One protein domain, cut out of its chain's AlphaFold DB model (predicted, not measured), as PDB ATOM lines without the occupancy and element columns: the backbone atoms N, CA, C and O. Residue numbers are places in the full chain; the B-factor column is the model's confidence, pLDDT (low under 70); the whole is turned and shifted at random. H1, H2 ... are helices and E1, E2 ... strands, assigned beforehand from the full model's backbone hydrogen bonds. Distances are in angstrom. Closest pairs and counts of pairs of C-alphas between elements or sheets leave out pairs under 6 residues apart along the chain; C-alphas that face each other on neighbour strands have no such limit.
ATOM      1  N   CYS A  11      28.081  20.429  59.637       90.25
ATOM      2  CA  CYS A  11      27.374  20.050  58.425       90.25
ATOM      3  C   CYS A  11      26.493  21.210  57.971       90.25
ATOM      4  O   CYS A  11      25.841  21.851  58.796       90.25
ATOM      5  N   VAL A  12      26.457  21.450  56.663       91.00
ATOM      6  CA  VAL A  12      25.618  22.461  56.026       91.00
ATOM      7  C   VAL A  12      24.703  21.757  55.028       91.00
ATOM      8  O   VAL A  12      25.180  21.167  54.065       91.00
ATOM      9  N   VAL A  13      23.394  21.800  55.280       91.00
ATOM     10  CA  VAL A  13      22.361  21.243  54.391       91.00
ATOM     11  C   VAL A  13      21.793  22.377  53.542       91.00
ATOM     12  O   VAL A  13      21.411  23.408  54.095       91.00
ATOM     13  N   MET A  14      21.773  22.216  52.218       91.75
ATOM     14  CA  MET A  14      21.378  23.263  51.261       91.75
ATOM     15  C   MET A  14      20.470  22.711  50.164       91.75
ATOM     16  O   MET A  14      20.603  21.561  49.766       91.75
ATOM     17  N   ASP A  15      19.586  23.546  49.626       86.31
ATOM     18  CA  ASP A  15      18.561  23.184  48.632       86.31
ATOM     19  C   ASP A  15      19.076  22.985  47.190       86.31
ATOM     20  O   ASP A  15      18.324  22.585  46.299       86.31
ATOM     21  N   GLY A  16      20.358  23.248  46.932       82.25
ATOM     22  CA  GLY A  16      20.941  23.171  45.591       82.25
ATOM     23  C   GLY A  16      21.061  24.515  44.869       82.25
ATOM     24  O   GLY A  16      21.472  24.549  43.708       82.25
ATOM     25  N   GLY A  17      20.720  25.633  45.516       85.00
ATOM     26  CA  GLY A  17      20.937  26.968  44.967       85.00
ATOM     27  C   GLY A  17      22.423  27.262  44.734       85.00
ATOM     28  O   GLY A  17      23.223  27.239  45.665       85.00
ATOM     29  N   VAL A  18      22.800  27.605  43.497       84.19
ATOM     30  CA  VAL A  18      24.207  27.835  43.090       84.19
ATOM     31  C   VAL A  18      24.934  28.833  44.004       84.19
ATOM     32  O   VAL A  18      26.089  28.634  44.371       84.19
ATOM     33  N   TRP A  19      24.253  29.901  44.424       87.06
ATOM     34  CA  TRP A  19      24.844  30.927  45.287       87.06
ATOM     35  C   TRP A  19      25.151  30.425  46.710       87.06
ATOM     36  O   TRP A  19      26.127  30.879  47.307       87.06
ATOM     37  N   LEU A  20      24.374  29.472  47.242       87.81
ATOM     38  CA  LEU A  20      24.634  28.863  48.552       87.81
ATOM     39  C   LEU A  20      25.900  28.011  48.512       87.81
ATOM     40  O   LEU A  20      26.709  28.086  49.433       87.81
ATOM     41  N   TRP A  21      26.122  27.281  47.417       89.38
ATOM     42  CA  TRP A  21      27.349  26.510  47.219       89.38
ATOM     43  C   TRP A  21      28.584  27.391  47.090       89.38
ATOM     44  O   TRP A  21      29.625  27.051  47.646       89.38
ATOM     45  N   ASN A  22      28.464  28.562  46.457       90.69
ATOM     46  CA  ASN A  22      29.553  29.540  46.426       90.69
ATOM     47  C   ASN A  22      29.904  30.035  47.838       90.69
ATOM     48  O   ASN A  22      31.078  30.115  48.184       90.69
ATOM     49  N   ILE A  23      28.903  30.315  48.681       91.38
ATOM     50  CA  ILE A  23      29.128  30.693  50.086       91.38
ATOM     51  C   ILE A  23      29.714  29.522  50.881       91.38
ATOM     52  O   ILE A  23      30.611  29.720  51.700       91.38
ATOM     53  N   PHE A  24      29.223  28.306  50.652       92.69
ATOM     54  CA  PHE A  24      29.745  27.103  51.288       92.69
ATOM     55  C   PHE A  24      31.222  26.897  50.956       92.69
ATOM     56  O   PHE A  24      32.029  26.732  51.871       92.69
ATOM     57  N   ALA A  25      31.585  26.986  49.678       91.69
ATOM     58  CA  ALA A  25      32.968  26.943  49.237       91.69
ATOM     59  C   ALA A  25      33.785  28.069  49.896       91.69
ATOM     60  O   ALA A  25      34.792  27.811  50.546       91.69
ATOM     61  N   ASP A  26      33.328  29.314  49.828       93.25
ATOM     62  CA  ASP A  26      34.084  30.457  50.351       93.25
ATOM     63  C   ASP A  26      34.295  30.405  51.881       93.25
ATOM     64  O   ASP A  26      35.343  30.802  52.385       93.25
ATOM     65  N   ARG A  27      33.316  29.902  52.649       92.00
ATOM     66  CA  ARG A  27      33.291  30.073  54.118       92.00
ATOM     67  C   ARG A  27      33.344  28.797  54.941       92.00
ATOM     68  O   ARG A  27      33.764  28.856  56.097       92.00
ATOM     69  N   PHE A  28      32.898  27.667  54.401       91.19
ATOM     70  CA  PHE A  28      32.567  26.492  55.214       91.19
ATOM     71  C   PHE A  28      33.250  25.198  54.762       91.19
ATOM     72  O   PHE A  28      33.464  24.334  55.611       91.19
ATOM     73  N   GLN A  29      33.674  25.074  53.499       90.88
ATOM     74  CA  GLN A  29      34.193  23.814  52.940       90.88
ATOM     75  C   GLN A  29      35.386  23.219  53.705       90.88
ATOM     76  O   GLN A  29      35.547  22.005  53.753       90.88
ATOM     77  N   ILE A  30      36.209  24.059  54.344       87.56
ATOM     78  CA  ILE A  30      37.388  23.608  55.104       87.56
ATOM     79  C   ILE A  30      36.982  22.894  56.404       87.56
ATOM     80  O   ILE A  30      37.721  22.053  56.908       87.56
ATOM     81  N   ARG A  31      35.830  23.248  56.992       88.75
ATOM     82  CA  ARG A  31      35.440  22.824  58.352       88.75
ATOM     83  C   ARG A  31      34.102  22.096  58.429       88.75
ATOM     84  O   ARG A  31      33.775  21.582  59.495       88.75
ATOM     85  N   ALA A  32      33.328  22.068  57.348       90.94
ATOM     86  CA  ALA A  32      31.997  21.485  57.325       90.94
ATOM     87  C   ALA A  32      31.781  20.601  56.098       90.94
ATOM     88  O   ALA A  32      32.324  20.847  55.025       90.94
ATOM     89  N   ILE A  33      30.931  19.593  56.265       90.31
ATOM     90  CA  ILE A  33      30.447  18.752  55.170       90.31
ATOM     91  C   ILE A  33      29.222  19.430  54.553       90.31
ATOM     92  O   ILE A  33      28.297  19.807  55.270       90.31
ATOM     93  N   GLY A  34      29.221  19.601  53.233       90.06
ATOM     94  CA  GLY A  34      28.072  20.110  52.489       90.06
ATOM     95  C   GLY A  34      27.189  18.957  52.026       90.06
ATOM     96  O   GLY A  34      27.687  18.037  51.376       90.06
ATOM     97  N   HIS A  35      25.896  19.019  52.336       90.19
ATOM     98  CA  HIS A  35      24.896  18.059  51.878       90.19
ATOM     99  C   HIS A  35      23.812  18.753  51.071       90.19
ATOM    100  O   HIS A  35      23.289  19.798  51.467       90.19
ATOM    101  N   LEU A  36      23.460  18.134  49.948       90.12
ATOM    102  CA  LEU A  36      22.276  18.531  49.216       90.12
ATOM    103  C   LEU A  36      21.055  18.022  49.969       90.12
ATOM    104  O   LEU A  36      20.986  16.847  50.311       90.12
ATOM    105  N   ASP A  37      20.080  18.882  50.202       89.81
ATOM    106  CA  ASP A  37      18.855  18.535  50.895       89.81
ATOM    107  C   ASP A  37      18.109  17.393  50.192       89.81
ATOM    108  O   ASP A  37      17.685  17.513  49.039       89.81
ATOM    109  N   PHE A  38      17.918  16.287  50.914       87.00
ATOM    110  CA  PHE A  38      17.200  15.120  50.415       87.00
ATOM    111  C   PHE A  38      15.774  15.445  49.944       87.00
ATOM    112  O   PHE A  38      15.310  14.895  48.945       87.00
ATOM    113  N   TYR A  39      15.059  16.340  50.631       84.38
ATOM    114  CA  TYR A  39      13.705  16.725  50.238       84.38
ATOM    115  C   TYR A  39      13.709  17.398  48.861       84.38
ATOM    116  O   TYR A  39      12.962  16.985  47.976       84.38
ATOM    117  N   HIS A  40      14.610  18.352  48.629       83.31
ATOM    118  CA  HIS A  40      14.720  19.022  47.330       83.31
ATOM    119  C   HIS A  40      15.218  18.085  46.221       83.31
ATOM    120  O   HIS A  40      14.662  18.080  45.119       83.31
ATOM    121  N   ALA A  41      16.192  17.223  46.525       83.56
ATOM    122  CA  ALA A  41      16.656  16.181  45.613       83.56
ATOM    123  C   ALA A  41      15.516  15.225  45.204       83.56
ATOM    124  O   ALA A  41      15.301  14.964  44.019       83.56
ATOM    125  N   SER A  42      14.735  14.736  46.172       82.50
ATOM    126  CA  SER A  42      13.613  13.825  45.918       82.50
ATOM    127  C   SER A  42      12.467  14.488  45.153       82.50
ATOM    128  O   SER A  42      11.893  13.846  44.278       82.50
ATOM    129  N   GLN A  43      12.161  15.769  45.392       82.50
ATOM    130  CA  GLN A  43      11.160  16.505  44.609       82.50
ATOM    131  C   GLN A  43      11.511  16.549  43.120       82.50
ATOM    132  O   GLN A  43      10.661  16.254  42.278       82.50
ATOM    133  N   LEU A  44      12.765  16.876  42.795       79.00
ATOM    134  CA  LEU A  44      13.246  16.887  41.411       79.00
ATOM    135  C   LEU A  44      13.170  15.500  40.776       79.00
ATOM    136  O   LEU A  44      12.753  15.364  39.626       79.00
ATOM    137  N   LEU A  45      13.521  14.463  41.536       80.75
ATOM    138  CA  LEU A  45      13.454  13.088  41.063       80.75
ATOM    139  C   LEU A  45      12.010  12.622  40.826       80.75
ATOM    140  O   LEU A  45      11.736  11.989  39.810       80.75
ATOM    141  N   HIS A  46      11.082  12.963  41.721       79.75
ATOM    142  CA  HIS A  46       9.662  12.655  41.566       79.75
ATOM    143  C   HIS A  46       9.043  13.379  40.368       79.75
ATOM    144  O   HIS A  46       8.283  12.761  39.624       79.75
ATOM    145  N   ALA A  47       9.394  14.650  40.149       79.19
ATOM    146  CA  ALA A  47       8.972  15.391  38.964       79.19
ATOM    147  C   ALA A  47       9.490  14.723  37.680       79.19
ATOM    148  O   ALA A  47       8.719  14.487  36.755       79.19
ATOM    149  N   LEU A  48      10.767  14.327  37.658       79.94
ATOM    150  CA  LEU A  48      11.349  13.600  36.530       79.94
ATOM    151  C   LEU A  48      10.641  12.257  36.297       79.94
ATOM    152  O   LEU A  48      10.274  11.942  35.173       79.94
ATOM    153  N   ALA A  49      10.393  11.476  37.346       81.81
ATOM    154  CA  ALA A  49       9.723  10.187  37.215       81.81
ATOM    155  C   ALA A  49       8.282  10.309  36.693       81.81
ATOM    156  O   ALA A  49       7.835   9.438  35.948       81.81
ATOM    157  N   ALA A  50       7.563  11.374  37.057       80.62
ATOM    158  CA  ALA A  50       6.221  11.637  36.541       80.62
ATOM    159  C   ALA A  50       6.223  11.873  35.021       80.62
ATOM    160  O   ALA A  50       5.350  11.358  34.325       80.62
ATOM    161  N   GLU A  51       7.234  12.581  34.509       79.81
ATOM    162  CA  GLU A  51       7.431  12.807  33.071       79.81
ATOM    163  C   GLU A  51       7.876  11.534  32.334       79.81
ATOM    164  O   GLU A  51       7.454  11.281  31.207       79.81
ATOM    165  N   LEU A  52       8.721  10.707  32.961       79.75
ATOM    166  CA  LEU A  52       9.246   9.482  32.345       79.75
ATOM    167  C   LEU A  52       8.237   8.335  32.296       79.75
ATOM    168  O   LEU A  52       8.297   7.503  31.391       79.75
ATOM    169  N   PHE A  53       7.325   8.274  33.265       83.88
ATOM    170  CA  PHE A  53       6.369   7.179  33.411       83.88
ATOM    171  C   PHE A  53       4.927   7.704  33.500       83.88
ATOM    172  O   PHE A  53       4.240   7.452  34.501       83.88
ATOM    173  N   PRO A  54       4.427   8.407  32.463       82.94
ATOM    174  CA  PRO A  54       3.065   8.922  32.471       82.94
ATOM    175  C   PRO A  54       2.071   7.762  32.621       82.94
ATOM    176  O   PRO A  54       2.194   6.717  31.979       82.94
ATOM    177  N   GLY A  55       1.107   7.918  33.533       85.81
ATOM    178  CA  GLY A  55       0.080   6.906  33.813       85.81
ATOM    179  C   GLY A  55       0.558   5.659  34.570       85.81
ATOM    180  O   GLY A  55      -0.255   4.778  34.831       85.81
ATOM    181  N   ASN A  56       1.835   5.577  34.969       88.75
ATOM    182  CA  ASN A  56       2.408   4.412  35.655       88.75
ATOM    183  C   ASN A  56       3.054   4.788  37.009       88.75
ATOM    184  O   ASN A  56       4.268   4.635  37.190       88.75
ATOM    185  N   PRO A  57       2.265   5.244  38.004       84.00
ATOM    186  CA  PRO A  57       2.784   5.777  39.268       84.00
ATOM    187  C   PRO A  57       3.584   4.752  40.084       84.00
ATOM    188  O   PRO A  57       4.547   5.112  40.758       84.00
ATOM    189  N   SER A  58       3.242   3.463  40.003       86.12
ATOM    190  CA  SER A  58       3.984   2.400  40.692       86.12
ATOM    191  C   SER A  58       5.403   2.218  40.141       86.12
ATOM    192  O   SER A  58       6.331   1.965  40.910       86.12
ATOM    193  N   VAL A  59       5.584   2.371  38.823       85.00
ATOM    194  CA  VAL A  59       6.902   2.305  38.171       85.00
ATOM    195  C   VAL A  59       7.703   3.562  38.500       85.00
ATOM    196  O   VAL A  59       8.851   3.446  38.920       85.00
ATOM    197  N   ALA A  60       7.073   4.741  38.429       83.56
ATOM    198  CA  ALA A  60       7.685   6.012  38.817       83.56
ATOM    199  C   ALA A  60       8.200   5.990  40.267       83.56
ATOM    200  O   ALA A  60       9.336   6.382  40.536       83.56
ATOM    201  N   HIS A  61       7.390   5.484  41.203       81.69
ATOM    202  CA  HIS A  61       7.759   5.393  42.614       81.69
ATOM    203  C   HIS A  61       8.929   4.430  42.842       81.69
ATOM    204  O   HIS A  61       9.876   4.769  43.549       81.69
ATOM    205  N   ARG A  62       8.894   3.244  42.217       84.12
ATOM    206  CA  ARG A  62       9.982   2.261  42.316       84.12
ATOM    207  C   ARG A  62      11.284   2.812  41.743       84.12
ATOM    208  O   ARG A  62      12.332   2.641  42.356       84.12
ATOM    209  N   TRP A  63      11.203   3.500  40.609       82.81
ATOM    210  CA  TRP A  63      12.346   4.152  39.984       82.81
ATOM    211  C   TRP A  63      12.934   5.255  40.877       82.81
ATOM    212  O   TRP A  63      14.145   5.304  41.061       82.81
ATOM    213  N   CYS A  64      12.096   6.084  41.513       80.44
ATOM    214  CA  CYS A  64      12.568   7.089  42.472       80.44
ATOM    215  C   CYS A  64      13.276   6.452  43.673       80.44
ATOM    216  O   CYS A  64      14.359   6.889  44.053       80.44
ATOM    217  N   ALA A  65      12.670   5.421  44.267       75.56
ATOM    218  CA  ALA A  65      13.228   4.735  45.428       75.56
ATOM    219  C   ALA A  65      14.603   4.123  45.121       75.56
ATOM    220  O   ALA A  65      15.528   4.264  45.919       75.56
ATOM    221  N   ASP A  66      14.753   3.507  43.945       78.38
ATOM    222  CA  ASP A  66      16.028   2.946  43.501       78.38
ATOM    223  C   ASP A  66      17.094   4.031  43.285       78.38
ATOM    224  O   ASP A  66      18.212   3.906  43.778       78.38
ATOM    225  N   ARG A  67      16.745   5.149  42.632       74.44
ATOM    226  CA  ARG A  67      17.702   6.234  42.352       74.44
ATOM    227  C   ARG A  67      18.078   7.077  43.574       74.44
ATOM    228  O   ARG A  67      19.176   7.624  43.601       74.44
ATOM    229  N   LEU A  68      17.225   7.163  44.597       67.88
ATOM    230  CA  LEU A  68      17.584   7.775  45.889       67.88
ATOM    231  C   LEU A  68      18.538   6.889  46.699       67.88
ATOM    232  O   LEU A  68      19.349   7.412  47.461       67.88
ATOM    233  N   ALA A  69      18.454   5.567  46.530       64.88
ATOM    234  CA  ALA A  69      19.415   4.626  47.101       64.88
ATOM    235  C   ALA A  69      20.723   4.566  46.286       64.88
ATOM    236  O   ALA A  69      21.799   4.412  46.861       64.88
ATOM    237  N   HIS A  70      20.632   4.725  44.960       63.66
ATOM    238  CA  HIS A  70      21.741   4.631  44.012       63.66
ATOM    239  C   HIS A  70      21.653   5.747  42.952       63.66
ATOM    240  O   HIS A  70      21.044   5.545  41.893       63.66
ATOM    241  N   PRO A  71      22.260   6.926  43.192       54.47
ATOM    242  CA  PRO A  71      22.207   8.020  42.231       54.47
ATOM    243  C   PRO A  71      22.823   7.585  40.885       54.47
ATOM    244  O   PRO A  71      23.854   6.899  40.872       54.47
ATOM    245  N   PRO A  72      22.196   7.935  39.746       48.72
ATOM    246  CA  PRO A  72      22.635   7.469  38.434       48.72
ATOM    247  C   PRO A  72      24.036   7.995  38.085       48.72
ATOM    248  O   PRO A  72      24.420   9.100  38.468       48.72
ATOM    249  N   ARG A  73      24.804   7.194  37.336       46.94
ATOM    250  CA  ARG A  73      26.094   7.601  36.753       46.94
ATOM    251  C   ARG A  73      25.861   8.222  35.365       46.94
ATOM    252  O   ARG A  73      24.943   7.781  34.673       46.94
ATOM    253  N   PRO A  74      26.674   9.205  34.937       40.34
ATOM    254  CA  PRO A  74      26.513   9.848  33.634       40.34
ATOM    255  C   PRO A  74      26.642   8.823  32.494       40.34
ATOM    256  O   PRO A  74      27.617   8.074  32.443       40.34
ATOM    257  N   GLY A  75      25.650   8.782  31.596       43.50
ATOM    258  CA  GLY A  75      25.649   7.929  30.396       43.50
ATOM    259  C   GLY A  75      24.331   7.208  30.086       43.50
ATOM    260  O   GLY A  75      24.139   6.763  28.955       43.50
ATOM    261  N   GLU A  76      23.396   7.115  31.035       43.81
ATOM    262  CA  GLU A  76      22.096   6.478  30.790       43.81
ATOM    263  C   GLU A  76      21.095   7.475  30.190       43.81
ATOM    264  O   GLU A  76      20.597   8.392  30.839       43.81
ATOM    265  N   SER A  77      20.856   7.295  28.892       46.81
ATOM    266  CA  SER A  77      19.917   8.030  28.052       46.81
ATOM    267  C   SER A  77      18.559   8.262  28.719       46.81
ATOM    268  O   SER A  77      17.852   7.324  29.081       46.81
ATOM    269  N   THR A  78      18.104   9.514  28.736       45.28
ATOM    270  CA  THR A  78      16.667   9.793  28.662       45.28
ATOM    271  C   THR A  78      16.440  11.091  27.885       45.28
ATOM    272  O   THR A  78      17.247  12.014  27.961       45.28
ATOM    273  N   ARG A  79      15.398  11.161  27.046       40.06
ATOM    274  CA  ARG A  79      15.151  12.265  26.094       40.06
ATOM    275  C   ARG A  79      14.260  13.378  26.656       40.06
ATOM    276  O   ARG A  79      13.143  13.138  27.082       40.06
ATOM    277  N   HIS A  80      14.758  14.606  26.534       35.50
ATOM    278  CA  HIS A  80      14.028  15.865  26.313       35.50
ATOM    279  C   HIS A  80      13.086  16.486  27.370       35.50
ATOM    280  O   HIS A  80      12.753  17.653  27.192       35.50
ATOM    281  N   ALA A  81      12.840  15.876  28.534       44.53
ATOM    282  CA  ALA A  81      12.448  16.602  29.770       44.53
ATOM    283  C   ALA A  81      13.674  16.976  30.654       44.53
ATOM    284  O   ALA A  81      13.577  17.284  31.837       44.53
ATOM    285  N   ILE A  82      14.870  16.903  30.059       48.47
ATOM    286  CA  ILE A  82      16.102  16.383  30.679       48.47
ATOM    287  C   ILE A  82      17.295  17.355  30.607       48.47
ATOM    288  O   ILE A  82      18.437  16.978  30.835       48.47
ATOM    289  N   ARG A  83      17.087  18.649  30.334       50.88
ATOM    290  CA  ARG A  83      18.238  19.564  30.166       50.88
ATOM    291  C   ARG A  83      18.893  20.042  31.467       50.88
ATOM    292  O   ARG A  83      20.012  20.540  31.414       50.88
ATOM    293  N   SER A  84      18.218  19.923  32.610       53.38
ATOM    294  CA  SER A  84      18.689  20.480  33.888       53.38
ATOM    295  C   SER A  84      18.782  19.465  35.025       53.38
ATOM    296  O   SER A  84      19.649  19.631  35.874       53.38
ATOM    297  N   ALA A  85      17.955  18.414  35.052       58.16
ATOM    298  CA  ALA A  85      17.952  17.443  36.151       58.16
ATOM    299  C   ALA A  85      19.221  16.563  36.220       58.16
ATOM    300  O   ALA A  85      19.778  16.457  37.311       58.16
ATOM    301  N   PRO A  86      19.748  15.996  35.111       61.50
ATOM    302  CA  PRO A  86      21.026  15.282  35.151       61.50
ATOM    303  C   PRO A  86      22.165  16.212  35.561       61.50
ATOM    304  O   PRO A  86      22.859  15.911  36.520       61.50
ATOM    305  N   ASN A  87      22.257  17.402  34.951       67.75
ATOM    306  CA  ASN A  87      23.240  18.420  35.332       67.75
ATOM    307  C   ASN A  87      23.127  18.799  36.815       67.75
ATOM    308  O   ASN A  87      24.134  19.021  37.473       67.75
ATOM    309  N   TYR A  88      21.912  18.871  37.364       71.88
ATOM    310  CA  TYR A  88      21.706  19.156  38.777       71.88
ATOM    311  C   TYR A  88      22.267  18.035  39.655       71.88
ATOM    312  O   TYR A  88      23.078  18.318  40.527       71.88
ATOM    313  N   PHE A  89      21.906  16.770  39.434       74.69
ATOM    314  CA  PHE A  89      22.448  15.677  40.252       74.69
ATOM    315  C   PHE A  89      23.949  15.461  40.030       74.69
ATOM    316  O   PHE A  89      24.666  15.165  40.982       74.69
ATOM    317  N   GLU A  90      24.442  15.667  38.810       73.88
ATOM    318  CA  GLU A  90      25.864  15.594  38.474       73.88
ATOM    319  C   GLU A  90      26.670  16.676  39.194       73.88
ATOM    320  O   GLU A  90      27.654  16.355  39.860       73.88
ATOM    321  N   ASN A  91      26.221  17.933  39.144       77.94
ATOM    322  CA  ASN A  91      26.877  19.047  39.833       77.94
ATOM    323  C   ASN A  91      26.885  18.873  41.358       77.94
ATOM    324  O   ASN A  91      27.749  19.429  42.031       77.94
ATOM    325  N   HIS A  92      25.943  18.103  41.907       81.44
ATOM    326  CA  HIS A  92      25.828  17.860  43.345       81.44
ATOM    327  C   HIS A  92      26.263  16.451  43.769       81.44
ATOM    328  O   HIS A  92      26.021  16.066  44.913       81.44
ATOM    329  N   ARG A  93      26.916  15.673  42.895       79.44
ATOM    330  CA  ARG A  93      27.253  14.260  43.153       79.44
ATOM    331  C   ARG A  93      28.032  14.028  44.448       79.44
ATOM    332  O   ARG A  93      27.766  13.061  45.156       79.44
ATOM    333  N   ASP A  94      28.936  14.944  44.784       82.44
ATOM    334  CA  ASP A  94      29.783  14.854  45.978       82.44
ATOM    335  C   ASP A  94      29.018  15.202  47.272       82.44
ATOM    336  O   ASP A  94      29.527  15.019  48.378       82.44
ATOM    337  N   HIS A  95      27.768  15.659  47.146       84.12
ATOM    338  CA  HIS A  95      26.904  16.100  48.241       84.12
ATOM    339  C   HIS A  95      25.704  15.170  48.497       84.12
ATOM    340  O   HIS A  95      24.922  15.440  49.411       84.12
ATOM    341  N   LEU A  96      25.571  14.079  47.729       83.88
ATOM    342  CA  LEU A  96      24.453  13.119  47.767       83.88
ATOM    343  C   LEU A  96      24.695  11.888  48.667       83.88
ATOM    344  O   LEU A  96      23.878  10.968  48.676       83.88
ATOM    345  N   ASP A  97      25.799  11.824  49.421       84.75
ATOM    346  CA  ASP A  97      26.109  10.673  50.288       84.75
ATOM    347  C   ASP A  97      25.277  10.676  51.589       84.75
ATOM    348  O   ASP A  97      25.764  10.914  52.701       84.75
ATOM    349  N   TYR A  98      23.979  10.411  51.435       84.94
ATOM    350  CA  TYR A  98      23.008  10.341  52.525       84.94
ATOM    351  C   TYR A  98      23.274   9.174  53.477       84.94
ATOM    352  O   TYR A  98      23.020   9.283  54.678       84.94
ATOM    353  N   ALA A  99      23.810   8.062  52.967       83.50
ATOM    354  CA  ALA A  99      24.117   6.883  53.769       83.50
ATOM    355  C   ALA A  99      25.238   7.177  54.775       83.50
ATOM    356  O   ALA A  99      25.116   6.865  55.965       83.50
ATOM    357  N   ARG A 100      26.313   7.837  54.328       83.31
ATOM    358  CA  ARG A 100      27.380   8.304  55.216       83.31
ATOM    359  C   ARG A 100      26.876   9.357  56.191       83.31
ATOM    360  O   ARG A 100      27.206   9.264  57.372       83.31
ATOM    361  N   ALA A 101      26.076  10.320  55.730       84.38
ATOM    362  CA  ALA A 101      25.493  11.351  56.588       84.38
ATOM    363  C   ALA A 101      24.683  10.731  57.740       84.38
ATOM    364  O   ALA A 101      24.932  11.034  58.907       84.38
ATOM    365  N   ALA A 102      23.799   9.776  57.429       83.88
ATOM    366  CA  ALA A 102      23.009   9.052  58.420       83.88
ATOM    367  C   ALA A 102      23.884   8.246  59.395       83.88
ATOM    368  O   ALA A 102      23.656   8.288  60.604       83.88
ATOM    369  N   LYS A 103      24.934   7.569  58.904       85.94
ATOM    370  CA  LYS A 103      25.893   6.835  59.753       85.94
ATOM    371  C   LYS A 103      26.646   7.754  60.723       85.94
ATOM    372  O   LYS A 103      26.993   7.329  61.822       85.94
ATOM    373  N   LEU A 104      26.897   9.000  60.322       85.75
ATOM    374  CA  LEU A 104      27.526  10.033  61.148       85.75
ATOM    375  C   LEU A 104      26.526  10.777  62.055       85.75
ATOM    376  O   LEU A 104      26.944  11.644  62.819       85.75
ATOM    377  N   GLY A 105      25.229  10.455  61.985       86.44
ATOM    378  CA  GLY A 105      24.177  11.144  62.739       86.44
ATOM    379  C   GLY A 105      23.912  12.576  62.263       86.44
ATOM    380  O   GLY A 105      23.398  13.389  63.028       86.44
ATOM    381  N   LEU A 106      24.291  12.905  61.025       87.19
ATOM    382  CA  LEU A 106      24.071  14.219  60.429       87.19
ATOM    383  C   LEU A 106      22.643  14.354  59.881       87.19
ATOM    384  O   LEU A 106      22.057  13.368  59.423       87.19
ATOM    385  N   PRO A 107      22.076  15.574  59.880       86.81
ATOM    386  CA  PRO A 107      20.814  15.831  59.201       86.81
ATOM    387  C   PRO A 107      20.976  15.630  57.688       86.81
ATOM    388  O   PRO A 107      21.896  16.166  57.078       86.81
ATOM    389  N   ILE A 108      20.053  14.880  57.083       86.06
ATOM    390  CA  ILE A 108      20.037  14.598  55.635       86.06
ATOM    391  C   ILE A 108      19.140  15.557  54.836       86.06
ATOM    392  O   ILE A 108      19.148  15.548  53.609       86.06
ATOM    393  N   GLY A 109      18.350  16.383  55.522       87.25
ATOM    394  CA  GLY A 109      17.418  17.318  54.902       87.25
ATOM    395  C   GLY A 109      16.953  18.389  55.885       87.25
ATOM    396  O   GLY A 109      17.153  18.271  57.097       87.25
ATOM    397  N   SER A 110      16.312  19.428  55.363       87.56
ATOM    398  CA  SER A 110      15.862  20.611  56.108       87.56
ATOM    399  C   SER A 110      14.576  20.413  56.907       87.56
ATOM    400  O   SER A 110      14.118  21.358  57.537       87.56
ATOM    401  N   GLY A 111      13.985  19.214  56.956       85.88
ATOM    402  CA  GLY A 111      12.647  19.003  57.529       85.88
ATOM    403  C   GLY A 111      12.442  19.568  58.945       85.88
ATOM    404  O   GLY A 111      11.381  20.118  59.243       85.88
TER     405      GLY A 111
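This is residues 11 to 111 of the 171 residues of an uncharacterized protein of Lentisphaerae bacterium (UniProt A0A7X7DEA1). An elongated model has a small two-strand parallel sheet, E1 and E2, with H1 packed over it toward one end, and a helical hairpin of H2 and H3 toward the other. H4 packs on H2, and a long loop, residues 70 to 84, joins H3 to H4. The printed part has 101 residues, with five named helices and two named strands in the order E1 H1 E2 H2 H3 H4 H5; the class is mostly helix. It is compact, with a radius of gyration of the C-alphas of 14.4 A, and spans 45 by 27 by 23 A.

E1, residues 11 to 14, and E2, residues 32 to 36, are parallel neighbours at 29 degrees; N 12 and O 33 are 2.8 A apart, within hydrogen-bond range. With H1, residues 18 to 27, they form a strand-helix-strand unit, two parallel strands joined through a helix, with a right-handed crossover. The closest C-alphas of E1 and H1 are those of Met 14 and Leu 20, 7.0 A apart. H2, residues 38 to 52, and H3, residues 57 to 69, form a hairpin and touch at Ala 49 and Ala 60, their closest C-alphas, 4.9 A apart, at a steep tilt of 41 degrees, opposite ways. H4, residues 85 to 91, touches H2; their closest C-alphas, Leu 44 and Ala 85, are 7.1 A apart. H5, residues 98 to 103, is close to H2 but not clearly touching: the C-alphas of Phe 38 and Tyr 98, their closest, are 7.8 A apart. In the five helices every O i to N i+4 pair is within hydrogen-bond range.

E1 begins at C-alpha 11 (27.374, 20.050, 58.425), and E2 is 13.0 A long. H1 is 14.5 A, H2 20.5 A and H3 18.4 A long. H5 ends at C-alpha 103 (25.893, 6.835, 59.753).

The C-alphas farthest apart, Ile 30 and Gly 55, are 46.1 A apart. The printed part has no cut. The link H3 to H4 is long, and residues 68 to 87 have pLDDT under 70.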